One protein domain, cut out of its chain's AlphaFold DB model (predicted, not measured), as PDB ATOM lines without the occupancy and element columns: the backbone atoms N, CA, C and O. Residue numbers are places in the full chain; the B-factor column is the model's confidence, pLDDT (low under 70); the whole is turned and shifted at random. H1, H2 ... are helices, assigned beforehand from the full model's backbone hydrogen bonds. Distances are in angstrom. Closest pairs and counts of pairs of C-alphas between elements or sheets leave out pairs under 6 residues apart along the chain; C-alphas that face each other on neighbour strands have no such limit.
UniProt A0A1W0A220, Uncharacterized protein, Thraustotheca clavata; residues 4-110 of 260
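This is residues 4 to 110 of the 260 residues of an uncharacterized protein of Thraustotheca clavata (UniProt A0A1W0A220). One long helix, H3, makes the spine of a loose, all-helix model; H1, H2 and kinked H4 cross it, and H5 follows H4, with residues 94 to 102 sticking out. The printed part has 107 residues with five named helices, H1 to H5, and no named strand. The radius of gyration of the C-alphas is 16.1 A, the spans 48 by 33 by 29 A.

H1, residues 4 to 15, begins at C-alpha 4 (202.659, 354.474, 200.585). H2 is residues 17 to 29, H3 33 to 64, 46.6 A long, and H4 75 to 93, 24.3 A, with a kink of 47 degrees near residue 87. H5, residues 97 to 108, ends at C-alpha 108 (229.100, 357.584, 207.945).

H1 touches the hub H3 at a steep tilt of 46 degrees, closest C-alphas Thr 6 and Gly 52, 6.1 A. H2 touches H3 at 53 degrees, steep, closest C-alphas Ala 23 and Ala 39, 5.1 A. H4 touches H3 about perpendicular, 75 degrees. H5 touches no helix. Every O i to N i+4 pair is within hydrogen-bond range in H1, H2 and H5, but 22 of 28 in H3 and 13 of 15 in H4.

The printed part has no cut and no long link. In the printed part 39 residues are under 70 in pLDDT, among them residues 84 to 110.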
ATOM      1  N   VAL A   4     202.331 353.978 199.238       72.81
ATOM      2  CA  VAL A   4     202.659 354.474 200.585       72.81
ATOM      3  C   VAL A   4     203.129 353.338 201.489       72.81
ATOM      4  O   VAL A   4     204.121 353.475 202.193       72.81
ATOM      5  N   VAL A   5     202.471 352.180 201.412       76.50
ATOM      6  CA  VAL A   5     202.859 350.992 202.185       76.50
ATOM      7  C   VAL A   5     204.233 350.499 201.744       76.50
ATOM      8  O   VAL A   5     205.059 350.158 202.581       76.50
ATOM      9  N   THR A   6     204.520 350.504 200.439       72.31
ATOM     10  CA  THR A   6     205.848 350.132 199.936       72.31
ATOM     11  C   THR A   6     206.930 351.088 200.441       72.31
ATOM     12  O   THR A   6     207.959 350.613 200.906       72.31
ATOM     13  N   ILE A   7     206.696 352.404 200.415       74.00
ATOM     14  CA  ILE A   7     207.655 353.403 200.917       74.00
ATOM     15  C   ILE A   7     207.848 353.263 202.430       74.00
ATOM     16  O   ILE A   7     208.982 353.224 202.893       74.00
ATOM     17  N   SER A   8     206.767 353.108 203.198       77.00
ATOM     18  CA  SER A   8     206.844 352.904 204.650       77.00
ATOM     19  C   SER A   8     207.644 351.649 205.008       77.00
ATOM     20  O   SER A   8     208.432 351.673 205.944       77.00
ATOM     21  N   LEU A   9     207.481 350.568 204.239       72.50
ATOM     22  CA  LEU A   9     208.249 349.332 204.410       72.50
ATOM     23  C   LEU A   9     209.716 349.486 203.998       72.50
ATOM     24  O   LEU A   9     210.577 348.817 204.566       72.50
ATOM     25  N   MET A  10     210.011 350.339 203.014       73.62
ATOM     26  CA  MET A  10     211.392 350.682 202.683       73.62
ATOM     27  C   MET A  10     212.031 351.436 203.851       73.62
ATOM     28  O   MET A  10     213.092 351.031 204.310       73.62
ATOM     29  N   VAL A  11     211.367 352.462 204.384       73.69
ATOM     30  CA  VAL A  11     211.869 353.240 205.527       73.69
ATOM     31  C   VAL A  11     212.085 352.357 206.764       73.69
ATOM     32  O   VAL A  11     213.151 352.432 207.363       73.69
ATOM     33  N   ASP A  12     211.143 351.468 207.097       76.94
ATOM     34  CA  ASP A  12     211.269 350.492 208.200       76.94
ATOM     35  C   ASP A  12     212.544 349.633 208.096       76.94
ATOM     36  O   ASP A  12     213.284 349.459 209.067       76.94
ATOM     37  N   PHE A  13     212.846 349.142 206.893       71.38
ATOM     38  CA  PHE A  13     214.053 348.356 206.653       71.38
ATOM     39  C   PHE A  13     215.330 349.196 206.753       71.38
ATOM     40  O   PHE A  13     216.316 348.733 207.317       71.38
ATOM     41  N   TRP A  14     215.315 350.426 206.230       71.69
ATOM     42  CA  TRP A  14     216.455 351.343 206.316       71.69
ATOM     43  C   TRP A  14     216.775 351.733 207.763       71.69
ATOM     44  O   TRP A  14     217.942 351.785 208.133       71.69
ATOM     45  N   LEU A  15     215.751 351.937 208.593       67.12
ATOM     46  CA  LEU A  15     215.910 352.194 210.029       67.12
ATOM     47  C   LEU A  15     216.430 350.971 210.800       67.12
ATOM     48  O   LEU A  15     216.952 351.119 211.898       67.12
ATOM     49  N   SER A  16     216.322 349.772 210.223       75.44
ATOM     50  CA  SER A  16     216.792 348.516 210.816       75.44
ATOM     51  C   SER A  16     218.107 348.009 210.202       75.44
ATOM     52  O   SER A  16     218.392 346.813 210.270       75.44
ATOM     53  N   ALA A  17     218.908 348.881 209.576       68.06
ATOM     54  CA  ALA A  17     220.128 348.494 208.855       68.06
ATOM     55  C   ALA A  17     221.144 347.721 209.722       68.06
ATOM     56  O   ALA A  17     221.791 346.787 209.236       68.06
ATOM     57  N   ASP A  18     221.228 348.044 211.012       66.25
ATOM     58  CA  ASP A  18     222.110 347.354 211.960       66.25
ATOM     59  C   ASP A  18     221.689 345.889 212.142       66.25
ATOM     60  O   ASP A  18     222.491 344.966 211.983       66.25
ATOM     61  N   PHE A  19     220.390 345.647 212.340       71.88
ATOM     62  CA  PHE A  19     219.827 344.300 212.450       71.88
ATOM     63  C   PHE A  19     219.962 343.496 211.154       71.88
ATOM     64  O   PHE A  19     220.187 342.286 211.197       71.88
ATOM     65  N   VAL A  20     219.854 344.154 209.994       70.62
ATOM     66  CA  VAL A  20     220.086 343.522 208.685       70.62
ATOM     67  C   VAL A  20     221.531 343.036 208.573       70.62
ATOM     68  O   VAL A  20     221.765 341.915 208.121       70.62
ATOM     69  N   THR A  21     222.493 343.845 209.015       68.94
ATOM     70  CA  THR A  21     223.919 343.495 208.986       68.94
ATOM     71  C   THR A  21     224.208 342.301 209.896       68.94
ATOM     72  O   THR A  21     224.846 341.339 209.463       68.94
ATOM     73  N   CYS A  22     223.656 342.292 211.114       67.56
ATOM     74  CA  CYS A  22     223.744 341.139 212.013       67.56
ATOM     75  C   CYS A  22     223.119 339.875 211.398       67.56
ATOM     76  O   CYS A  22     223.714 338.800 211.464       67.56
ATOM     77  N   ALA A  23     221.956 339.991 210.750       71.94
ATOM     78  CA  ALA A  23     221.301 338.861 210.093       71.94
ATOM     79  C   ALA A  23     222.147 338.270 208.948       71.94
ATOM     80  O   ALA A  23     222.189 337.051 208.786       71.94
ATOM     81  N   PHE A  24     222.855 339.107 208.180       71.38
ATOM     82  CA  PHE A  24     223.796 338.639 207.157       71.38
ATOM     83  C   PHE A  24     224.983 337.877 207.754       71.38
ATOM     84  O   PHE A  24     225.351 336.833 207.216       71.38
ATOM     85  N   MET A  25     225.552 338.360 208.862       67.44
ATOM     86  CA  MET A  25     226.653 337.672 209.548       67.44
ATOM     87  C   MET A  25     226.218 336.286 210.041       67.44
ATOM     88  O   MET A  25     226.883 335.289 209.745       67.44
ATOM     89  N   LEU A  26     225.044 336.199 210.678       69.94
ATOM     90  CA  LEU A  26     224.460 334.935 211.145       69.94
ATOM     91  C   LEU A  26     224.251 333.927 210.004       69.94
ATOM     92  O   LEU A  26     224.531 332.743 210.159       69.94
ATOM     93  N   LEU A  27     223.841 334.390 208.820       70.06
ATOM     94  CA  LEU A  27     223.646 333.526 207.651       70.06
ATOM     95  C   LEU A  27     224.943 332.837 207.176       70.06
ATOM     96  O   LEU A  27     224.882 331.798 206.519       70.06
ATOM     97  N   THR A  28     226.104 333.431 207.465       67.94
ATOM     98  CA  THR A  28     227.418 332.909 207.049       67.94
ATOM     99  C   THR A  28     228.131 332.092 208.119       67.94
ATOM    100  O   THR A  28     228.950 331.246 207.768       67.94
ATOM    101  N   GLN A  29     227.833 332.334 209.398       67.31
ATOM    102  CA  GLN A  29     228.590 331.785 210.529       67.31
ATOM    103  C   GLN A  29     227.825 330.739 211.348       67.31
ATOM    104  O   GLN A  29     228.433 330.063 212.172       67.31
ATOM    105  N   THR A  30     226.507 330.611 211.177       72.94
ATOM    106  CA  THR A  30     225.683 329.772 212.055       72.94
ATOM    107  C   THR A  30     225.364 328.405 211.446       72.94
ATOM    108  O   THR A  30     224.753 328.322 210.385       72.94
ATOM    109  N   ASP A  31     225.712 327.339 212.174       71.50
ATOM    110  CA  ASP A  31     225.332 325.949 211.864       71.50
ATOM    111  C   ASP A  31     223.947 325.557 212.427       71.50
ATOM    112  O   ASP A  31     223.406 324.501 212.100       71.50
ATOM    113  N   ASP A  32     223.345 326.407 213.268       82.19
ATOM    114  CA  ASP A  32     221.997 326.210 213.807       82.19
ATOM    115  C   ASP A  32     220.916 326.580 212.774       82.19
ATOM    116  O   ASP A  32     220.734 327.745 212.396       82.19
ATOM    117  N   TYR A  33     220.143 325.575 212.360       79.50
ATOM    118  CA  TYR A  33     219.048 325.713 211.403       79.50
ATOM    119  C   TYR A  33     217.956 326.698 211.848       79.50
ATOM    120  O   TYR A  33     217.350 327.348 210.993       79.50
ATOM    121  N   GLY A  34     217.688 326.842 213.150       79.56
ATOM    122  CA  GLY A  34     216.646 327.735 213.669       79.56
ATOM    123  C   GLY A  34     217.018 329.212 213.533       79.56
ATOM    124  O   GLY A  34     216.224 330.032 213.055       79.56
ATOM    125  N   ILE A  35     218.258 329.549 213.888       76.94
ATOM    126  CA  ILE A  35     218.808 330.901 213.734       76.94
ATOM    127  C   ILE A  35     218.972 331.228 212.247       76.94
ATOM    128  O   ILE A  35     218.583 332.312 211.810       76.94
ATOM    129  N   TYR A  36     219.445 330.265 211.452       73.56
ATOM    130  CA  TYR A  36     219.543 330.393 210.000       73.56
ATOM    131  C   TYR A  36     218.185 330.698 209.352       73.56
ATOM    132  O   TYR A  36     218.068 331.625 208.543       73.56
ATOM    133  N   LEU A  37     217.131 329.966 209.728       75.75
ATOM    134  CA  LEU A  37     215.782 330.177 209.201       75.75
ATOM    135  C   LEU A  37     215.223 331.540 209.623       75.75
ATOM    136  O   LEU A  37     214.633 332.243 208.802       75.75
ATOM    137  N   THR A  38     215.463 331.956 210.867       77.31
ATOM    138  CA  THR A  38     215.052 333.274 211.373       77.31
ATOM    139  C   THR A  38     215.761 334.408 210.630       77.31
ATOM    140  O   THR A  38     215.112 335.370 210.215       77.31
ATOM    141  N   ALA A  39     217.067 334.273 210.377       75.88
ATOM    142  CA  ALA A  39     217.839 335.215 209.571       75.88
ATOM    143  C   ALA A  39     217.329 335.267 208.120       75.88
ATOM    144  O   ALA A  39     217.130 336.356 207.580       75.88
ATOM    145  N   CYS A  40     217.015 334.119 207.509       73.19
ATOM    146  CA  CYS A  40     216.414 334.056 206.173       73.19
ATOM    147  C   CYS A  40     215.043 334.751 206.112       73.19
ATOM    148  O   CYS A  40     214.782 335.540 205.198       73.19
ATOM    149  N   LEU A  41     214.165 334.498 207.088       78.25
ATOM    150  CA  LEU A  41     212.855 335.149 207.187       78.25
ATOM    151  C   LEU A  41     212.990 336.661 207.387       78.25
ATOM    152  O   LEU A  41     212.245 337.434 206.781       78.25
ATOM    153  N   TYR A  42     213.958 337.092 208.196       78.00
ATOM    154  CA  TYR A  42     214.258 338.506 208.382       78.00
ATOM    155  C   TYR A  42     214.724 339.151 207.068       78.00
ATOM    156  O   TYR A  42     214.228 340.212 206.679       78.00
ATOM    157  N   LEU A  43     215.596 338.466 206.324       72.81
ATOM    158  CA  LEU A  43     216.149 338.947 205.060       72.81
ATOM    159  C   LEU A  43     215.146 338.934 203.898       72.81
ATOM    160  O   LEU A  43     215.294 339.714 202.956       72.81
ATOM    161  N   SER A  44     214.071 338.143 203.980       78.06
ATOM    162  CA  SER A  44     212.950 338.156 203.022       78.06
ATOM    163  C   SER A  44     212.347 339.558 202.816       78.06
ATOM    164  O   SER A  44     211.812 339.870 201.749       78.06
ATOM    165  N   ARG A  45     212.501 340.466 203.792       75.31
ATOM    166  CA  ARG A  45     212.100 341.880 203.664       75.31
ATOM    167  C   ARG A  45     212.771 342.588 202.478       75.31
ATOM    168  O   ARG A  45     212.161 343.492 201.911       75.31
ATOM    169  N   THR A  46     213.947 342.137 202.034       74.38
ATOM    170  CA  THR A  46     214.647 342.660 200.843       74.38
ATOM    171  C   THR A  46     213.863 342.438 199.545       74.38
ATOM    172  O   THR A  46     213.890 343.285 198.652       74.38
ATOM    173  N   VAL A  47     213.063 341.369 199.452       72.88
ATOM    174  CA  VAL A  47     212.226 341.074 198.273       72.88
ATOM    175  C   VAL A  47     211.180 342.174 198.047       72.88
ATOM    176  O   VAL A  47     210.829 342.498 196.911       72.88
ATOM    177  N   ARG A  48     210.726 342.833 199.121       75.94
ATOM    178  CA  ARG A  48     209.776 343.954 199.042       75.94
ATOM    179  C   ARG A  48     210.357 345.149 198.282       75.94
ATOM    180  O   ARG A  48     209.602 345.839 197.598       75.94
ATOM    181  N   PHE A  49     211.676 345.358 198.333       74.31
ATOM    182  CA  PHE A  49     212.343 346.395 197.542       74.31
ATOM    183  C   PHE A  49     212.259 346.103 196.056       74.31
ATOM    184  O   PHE A  49     211.968 347.008 195.282       74.31
ATOM    185  N   ALA A  50     212.442 344.849 195.652       75.88
ATOM    186  CA  ALA A  50     212.311 344.476 194.253       75.88
ATOM    187  C   ALA A  50     210.876 344.634 193.744       75.88
ATOM    188  O   ALA A  50     210.668 345.147 192.646       75.88
ATOM    189  N   TYR A  51     209.873 344.284 194.556       76.56
ATOM    190  CA  TYR A  51     208.473 344.567 194.221       76.56
ATOM    191  C   TYR A  51     208.205 346.072 194.088       76.56
ATOM    192  O   TYR A  51     207.489 346.495 193.175       76.56
ATOM    193  N   GLY A  52     208.804 346.890 194.959       75.44
ATOM    194  CA  GLY A  52     208.762 348.346 194.847       75.44
ATOM    195  C   GLY A  52     209.437 348.864 193.578       75.44
ATOM    196  O   GLY A  52     208.838 349.656 192.852       75.44
ATOM    197  N   ALA A  53     210.626 348.358 193.257       79.06
ATOM    198  CA  ALA A  53     211.365 348.705 192.050       79.06
ATOM    199  C   ALA A  53     210.569 348.347 190.788       79.06
ATOM    200  O   ALA A  53     210.418 349.189 189.917       79.06
ATOM    201  N   MET A  54     209.955 347.163 190.710       80.00
ATOM    202  CA  MET A  54     209.112 346.788 189.564       80.00
ATOM    203  C   MET A  54     207.901 347.709 189.377       80.00
ATOM    204  O   MET A  54     207.506 347.997 188.242       80.00
ATOM    205  N   LYS A  55     207.306 348.198 190.471       75.94
ATOM    206  CA  LYS A  55     206.238 349.205 190.409       75.94
ATOM    207  C   LYS A  55     206.751 350.550 189.930       75.94
ATOM    208  O   LYS A  55     206.111 351.159 189.077       75.94
ATOM    209  N   PHE A  56     207.885 350.994 190.461       78.38
ATOM    210  CA  PHE A  56     208.521 352.232 190.035       78.38
ATOM    211  C   PHE A  56     208.874 352.178 188.549       78.38
ATOM    212  O   PHE A  56     208.485 353.060 187.792       78.38
ATOM    213  N   THR A  57     209.492 351.086 188.102       78.69
ATOM    214  CA  THR A  57     209.797 350.838 186.695       78.69
ATOM    215  C   THR A  57     208.517 350.825 185.862       78.69
ATOM    216  O   THR A  57     208.446 351.550 184.880       78.69
ATOM    217  N   SER A  58     207.450 350.139 186.292       79.56
ATOM    218  CA  SER A  58     206.149 350.183 185.596       79.56
ATOM    219  C   SER A  58     205.593 351.607 185.474       79.56
ATOM    220  O   SER A  58     205.104 351.981 184.413       79.56
ATOM    221  N   PHE A  59     205.685 352.415 186.531       79.38
ATOM    222  CA  PHE A  59     205.255 353.813 186.515       79.38
ATOM    223  C   PHE A  59     206.088 354.658 185.540       79.38
ATOM    224  O   PHE A  59     205.532 355.419 184.746       79.38
ATOM    225  N   VAL A  60     207.411 354.488 185.548       78.44
ATOM    226  CA  VAL A  60     208.325 355.166 184.618       78.44
ATOM    227  C   VAL A  60     208.046 354.742 183.175       78.44
ATOM    228  O   VAL A  60     207.974 355.598 182.300       78.44
ATOM    229  N   LEU A  61     207.822 353.453 182.911       79.88
ATOM    230  CA  LEU A  61     207.498 352.949 181.573       79.88
ATOM    231  C   LEU A  61     206.205 353.546 181.027       79.88
ATOM    232  O   LEU A  61     206.182 353.922 179.856       79.88
ATOM    233  N   LYS A  62     205.166 353.647 181.863       81.25
ATOM    234  CA  LYS A  62     203.899 354.293 181.494       81.25
ATOM    235  C   LYS A  62     204.113 355.757 181.145       81.25
ATOM    236  O   LYS A  62     203.670 356.222 180.101       81.25
ATOM    237  N   ARG A  63     204.890 356.469 181.966       81.56
ATOM    238  CA  ARG A  63     205.226 357.876 181.719       81.56
ATOM    239  C   ARG A  63     206.053 358.080 180.444       81.56
ATOM    240  O   ARG A  63     205.961 359.135 179.829       81.56
ATOM    241  N   LEU A  64     206.851 357.086 180.052       79.62
ATOM    242  CA  LEU A  64     207.672 357.103 178.837       79.62
ATOM    243  C   LEU A  64     206.985 356.472 177.611       79.62
ATOM    244  O   LEU A  64     207.581 356.469 176.535       79.62
ATOM    245  N   GLY A  65     205.787 355.892 177.753       77.38
ATOM    246  CA  GLY A  65     205.064 355.208 176.671       77.38
ATOM    247  C   GLY A  65     205.753 353.953 176.109       77.38
ATOM    248  O   GLY A  65     205.423 353.507 175.012       77.38
ATOM    249  N   LYS A  66     206.724 353.359 176.821       76.88
ATOM    250  CA  LYS A  66     207.552 352.223 176.339       76.88
ATOM    251  C   LYS A  66     207.063 350.849 176.808       76.88
ATOM    252  O   LYS A  66     207.835 349.912 176.990       76.88
ATOM    253  N   GLU A  67     205.760 350.715 176.980       76.19
ATOM    254  CA  GLU A  67     205.095 349.560 177.596       76.19
ATOM    255  C   GLU A  67     205.222 348.274 176.763       76.19
ATOM    256  O   GLU A  67     205.218 347.168 177.300       76.19
ATOM    257  N   LYS A  68     205.379 348.418 175.440       67.19
ATOM    258  CA  LYS A  68     205.485 347.301 174.487       67.19
ATOM    259  C   LYS A  68     206.804 346.524 174.587       67.19
ATOM    260  O   LYS A  68     206.855 345.378 174.159       67.19
ATOM    261  N   TYR A  69     207.855 347.125 175.149       68.94
ATOM    262  CA  TYR A  69     209.199 346.535 175.158       68.94
ATOM    263  C   TYR A  69     209.458 345.577 176.323       68.94
ATOM    264  O   TYR A  69     210.467 344.878 176.316       68.94
ATOM    265  N   PHE A  70     208.571 345.529 177.319       66.81
ATOM    266  CA  PHE A  70     208.810 344.771 178.542       66.81
ATOM    267  C   PHE A  70     207.728 343.729 178.780       66.81
ATOM    268  O   PHE A  70     206.540 344.051 178.789       66.81
ATOM    269  N   SER A  71     208.152 342.477 178.970       70.94
ATOM    270  CA  SER A  71     207.299 341.374 179.405       70.94
ATOM    271  C   SER A  71     207.027 341.444 180.905       70.94
ATOM    272  O   SER A  71     207.838 341.945 181.689       70.94
ATOM    273  N   ASP A  72     205.882 340.912 181.301       71.88
ATOM    274  CA  ASP A  72     205.566 340.665 182.695       71.88
ATOM    275  C   ASP A  72     206.424 339.533 183.267       71.88
ATOM    276  O   ASP A  72     206.784 338.580 182.579       71.88
ATOM    277  N   MET A  73     206.774 339.659 184.546       70.94
ATOM    278  CA  MET A  73     207.462 338.623 185.305       70.94
ATOM    279  C   MET A  73     206.581 338.141 186.457       70.94
ATOM    280  O   MET A  73     205.892 338.931 187.113       70.94
ATOM    281  N   ASP A  74     206.621 336.835 186.722       74.00
ATOM    282  CA  ASP A  74     206.013 336.261 187.919       74.00
ATOM    283  C   ASP A  74     206.796 336.749 189.160       74.00
ATOM    284  O   ASP A  74     208.017 336.554 189.226       74.00
ATOM    285  N   PRO A  75     206.126 337.357 190.159       73.19
ATOM    286  CA  PRO A  75     206.719 337.707 191.450       73.19
ATOM    287  C   PRO A  75     207.572 336.602 192.075       73.19
ATOM    288  O   PRO A  75     208.601 336.889 192.685       73.19
ATOM    289  N   THR A  76     207.173 335.342 191.904       74.44
ATOM    290  CA  THR A  76     207.890 334.196 192.463       74.44
ATOM    291  C   THR A  76     209.234 333.987 191.773       74.44
ATOM    292  O   THR A  76     210.230 333.756 192.453       74.44
ATOM    293  N   ILE A  77     209.298 334.132 190.445       75.12
ATOM    294  CA  ILE A  77     210.564 334.054 189.699       75.12
ATOM    295  C   ILE A  77     211.492 335.175 190.153       75.12
ATOM    296  O   ILE A  77     212.673 334.939 190.385       75.12
ATOM    297  N   VAL A  78     210.954 336.381 190.350       76.81
ATOM    298  CA  VAL A  78     211.727 337.523 190.848       76.81
ATOM    299  C   VAL A  78     212.274 337.238 192.249       76.81
ATOM    300  O   VAL A  78     213.464 337.428 192.480       76.81
ATOM    301  N   ALA A  79     211.452 336.720 193.165       73.94
ATOM    302  CA  ALA A  79     211.881 336.354 194.515       73.94
ATOM    303  C   ALA A  79     212.967 335.266 194.520       73.94
ATOM    304  O   ALA A  79     213.954 335.386 195.248       73.94
ATOM    305  N   VAL A  80     212.823 334.236 193.681       76.69
ATOM    306  CA  VAL A  80     213.830 333.178 193.520       76.69
ATOM    307  C   VAL A  80     215.119 333.749 192.928       76.69
ATOM    308  O   VAL A  80     216.191 333.500 193.472       76.69
ATOM    309  N   ALA A  81     215.029 334.560 191.871       73.50
ATOM    310  CA  ALA A  81     216.176 335.203 191.236       73.50
ATOM    311  C   ALA A  81     216.921 336.138 192.198       73.50
ATOM    312  O   ALA A  81     218.145 336.147 192.220       73.50
ATOM    313  N   LEU A  82     216.207 336.891 193.037       73.12
ATOM    314  CA  LEU A  82     216.819 337.710 194.088       73.12
ATOM    315  C   LEU A  82     217.485 336.854 195.153       73.12
ATOM    316  O   LEU A  82     218.583 337.181 195.578       73.12
ATOM    317  N   SER A  83     216.847 335.761 195.569       70.44
ATOM    318  CA  SER A  83     217.397 334.876 196.599       70.44
ATOM    319  C   SER A  83     218.677 334.188 196.121       70.44
ATOM    320  O   SER A  83     219.627 334.047 196.889       70.44
ATOM    321  N   THR A  84     218.742 333.813 194.840       69.81
ATOM    322  CA  THR A  84     219.942 333.221 194.231       69.81
ATOM    323  C   THR A  84     221.006 334.269 193.909       69.81
ATOM    324  O   THR A  84     222.186 334.025 194.162       69.81
ATOM    325  N   ALA A  85     220.618 335.450 193.417       65.88
ATOM    326  CA  ALA A  85     221.535 336.544 193.095       65.88
ATOM    327  C   ALA A  85     222.034 337.312 194.327       65.88
ATOM    328  O   ALA A  85     223.076 337.960 194.235       65.88
ATOM    329  N   ALA A  86     221.358 337.226 195.477       64.69
ATOM    330  CA  ALA A  86     221.755 337.922 196.700       64.69
ATOM    331  C   ALA A  86     223.189 337.567 197.114       64.69
ATOM    332  O   ALA A  86     223.967 338.462 197.422       64.69
ATOM    333  N   ARG A  87     223.566 336.283 197.057       60.00
ATOM    334  CA  ARG A  87     224.902 335.807 197.468       60.00
ATOM    335  C   ARG A  87     226.030 336.269 196.525       60.00
ATOM    336  O   ARG A  87     227.043 336.767 197.011       60.00
ATOM    337  N   PRO A  88     225.899 336.165 195.189       61.09
ATOM    338  CA  PRO A  88     226.850 336.779 194.265       61.09
ATOM    339  C   PRO A  88     226.904 338.303 194.390       61.09
ATOM    340  O   PRO A  88     227.989 338.881 194.356       61.09
ATOM    341  N   LEU A  89     225.752 338.957 194.546       62.09
ATOM    342  CA  LEU A  89     225.665 340.412 194.602       62.09
ATOM    343  C   LEU A  89     226.357 340.966 195.847       62.09
ATOM    344  O   LEU A  89     227.116 341.922 195.715       62.09
ATOM    345  N   THR A  90     226.190 340.341 197.016       63.25
ATOM    346  CA  THR A  90     226.943 340.726 198.219       63.25
ATOM    347  C   THR A  90     228.441 340.525 198.018       63.25
ATOM    348  O   THR A  90     229.228 341.412 198.339       63.25
ATOM    349  N   SER A  91     228.859 339.434 197.370       56.00
ATOM    350  CA  SER A  91     230.279 339.216 197.051       56.00
ATOM    351  C   SER A  91     230.862 340.267 196.087       56.00
ATOM    352  O   SER A  91     232.048 340.595 196.171       56.00
ATOM    353  N   LEU A  92     230.040 340.815 195.183       56.41
ATOM    354  CA  LEU A  92     230.419 341.881 194.254       56.41
ATOM    355  C   LEU A  92     230.426 343.254 194.945       56.41
ATOM    356  O   LEU A  92     231.314 344.064 194.685       56.41
ATOM    357  N   GLN A  93     229.474 343.502 195.848       57.22
ATOM    358  CA  GLN A  93     229.376 344.736 196.633       57.22
ATOM    359  C   GLN A  93     230.655 345.007 197.433       57.22
ATOM    360  O   GLN A  93     231.105 346.149 197.470       57.22
ATOM    361  N   PHE A  94     231.295 343.969 197.981       54.78
ATOM    362  CA  PHE A  94     232.583 344.102 198.676       54.78
ATOM    363  C   PHE A  94     233.795 344.259 197.739       54.78
ATOM    364  O   PHE A  94     234.846 344.713 198.178       54.78
ATOM    365  N   ARG A  95     233.672 343.918 196.446       53.28
ATOM    366  CA  ARG A  95     234.756 344.074 195.453       53.28
ATOM    367  C   ARG A  95     234.739 345.422 194.735       53.28
ATOM    368  O   ARG A  95     235.784 345.874 194.275       53.28
ATOM    369  N   VAL A  96     233.576 346.058 194.598       58.16
ATOM    370  CA  VAL A  96     233.425 347.307 193.839       58.16
ATOM    371  C   VAL A  96     233.563 348.512 194.773       58.16
ATOM    372  O   VAL A  96     232.624 348.891 195.472       58.16
ATOM    373  N   TYR A  97     234.725 349.171 194.723       55.69
ATOM    374  CA  TYR A  97     235.058 350.357 195.530       55.69
ATOM    375  C   TYR A  97     234.026 351.499 195.438       55.69
ATOM    376  O   TYR A  97     233.808 352.213 196.414       55.69
ATOM    377  N   PHE A  98     233.352 351.662 194.295       56.09
ATOM    378  CA  PHE A  98     232.310 352.680 194.107       56.09
ATOM    379  C   PHE A  98     231.062 352.422 194.968       56.09
ATOM    380  O   PHE A  98     230.553 353.335 195.615       56.09
ATOM    381  N   LEU A  99     230.599 351.169 195.033       54.31
ATOM    382  CA  LEU A  99     229.462 350.782 195.872       54.31
ATOM    383  C   LEU A  99     229.830 350.872 197.351       54.31
ATOM    384  O   LEU A  99     229.058 351.424 198.130       54.31
ATOM    385  N   PHE A 100     231.038 350.429 197.712       57.38
ATOM    386  CA  PHE A 100     231.585 350.623 199.053       57.38
ATOM    387  C   PHE A 100     231.643 352.109 199.436       57.38
ATOM    388  O   PHE A 100     231.303 352.453 200.558       57.38
ATOM    389  N   SER A 101     231.994 353.011 198.512       54.72
ATOM    390  CA  SER A 101     232.023 354.457 198.768       54.72
ATOM    391  C   SER A 101     230.634 355.047 199.031       54.72
ATOM    392  O   SER A 101     230.492 355.875 199.929       54.72
ATOM    393  N   ILE A 102     229.606 354.621 198.289       59.84
ATOM    394  CA  ILE A 102     228.212 355.045 198.520       59.84
ATOM    395  C   ILE A 102     227.701 354.486 199.851       59.84
ATOM    396  O   ILE A 102     227.108 355.220 200.640       59.84
ATOM    397  N   TYR A 103     227.975 353.210 200.131       58.66
ATOM    398  CA  TYR A 103     227.598 352.561 201.386       58.66
ATOM    399  C   TYR A 103     228.292 353.233 202.573       58.66
ATOM    400  O   TYR A 103     227.649 353.575 203.558       58.66
ATOM    401  N   ARG A 104     229.589 353.536 202.442       55.75
ATOM    402  CA  ARG A 104     230.374 354.261 203.442       55.75
ATOM    403  C   ARG A 104     229.845 355.672 203.646       55.75
ATOM    404  O   ARG A 104     229.723 356.078 204.789       55.75
ATOM    405  N   PHE A 105     229.485 356.407 202.595       57.00
ATOM    406  CA  PHE A 105     228.859 357.727 202.728       57.00
ATOM    407  C   PHE A 105     227.532 357.646 203.501       57.00
ATOM    408  O   PHE A 105     227.309 358.428 204.422       57.00
ATOM    409  N   HIS A 106     226.702 356.644 203.196       55.78
ATOM    410  CA  HIS A 106     225.410 356.457 203.853       55.78
ATOM    411  C   HIS A 106     225.525 355.995 205.318       55.78
ATOM    412  O   HIS A 106     224.763 356.460 206.163       55.78
ATOM    413  N   PHE A 107     226.485 355.118 205.627       54.56
ATOM    414  CA  PHE A 107     226.771 354.637 206.984       54.56
ATOM    415  C   PHE A 107     227.517 355.679 207.830       54.56
ATOM    416  O   PHE A 107     227.246 355.803 209.017       54.56
ATOM    417  N   THR A 108     228.397 356.493 207.232       52.84
ATOM    418  CA  THR A 108     229.100 357.584 207.945       52.84
ATOM    419  C   THR A 108     228.138 358.709 208.341       52.84
ATOM    420  O   THR A 108     228.383 359.404 209.318       52.84
ATOM    421  N   PHE A 109     227.026 358.879 207.615       52.00
ATOM    422  CA  PHE A 109     225.969 359.822 207.991       52.00
ATOM    423  C   PHE A 109     225.102 359.327 209.168       52.00
ATOM    424  O   PHE A 109     224.423 360.136 209.789       52.00
ATOM    425  N   MET A 110     225.116 358.022 209.484       45.47
ATOM    426  CA  MET A 110     224.194 357.398 210.451       45.47
ATOM    427  C   MET A 110     224.853 356.692 211.648       45.47
ATOM    428  O   MET A 110     224.146 356.424 212.615       45.47
TER     429      MET A 110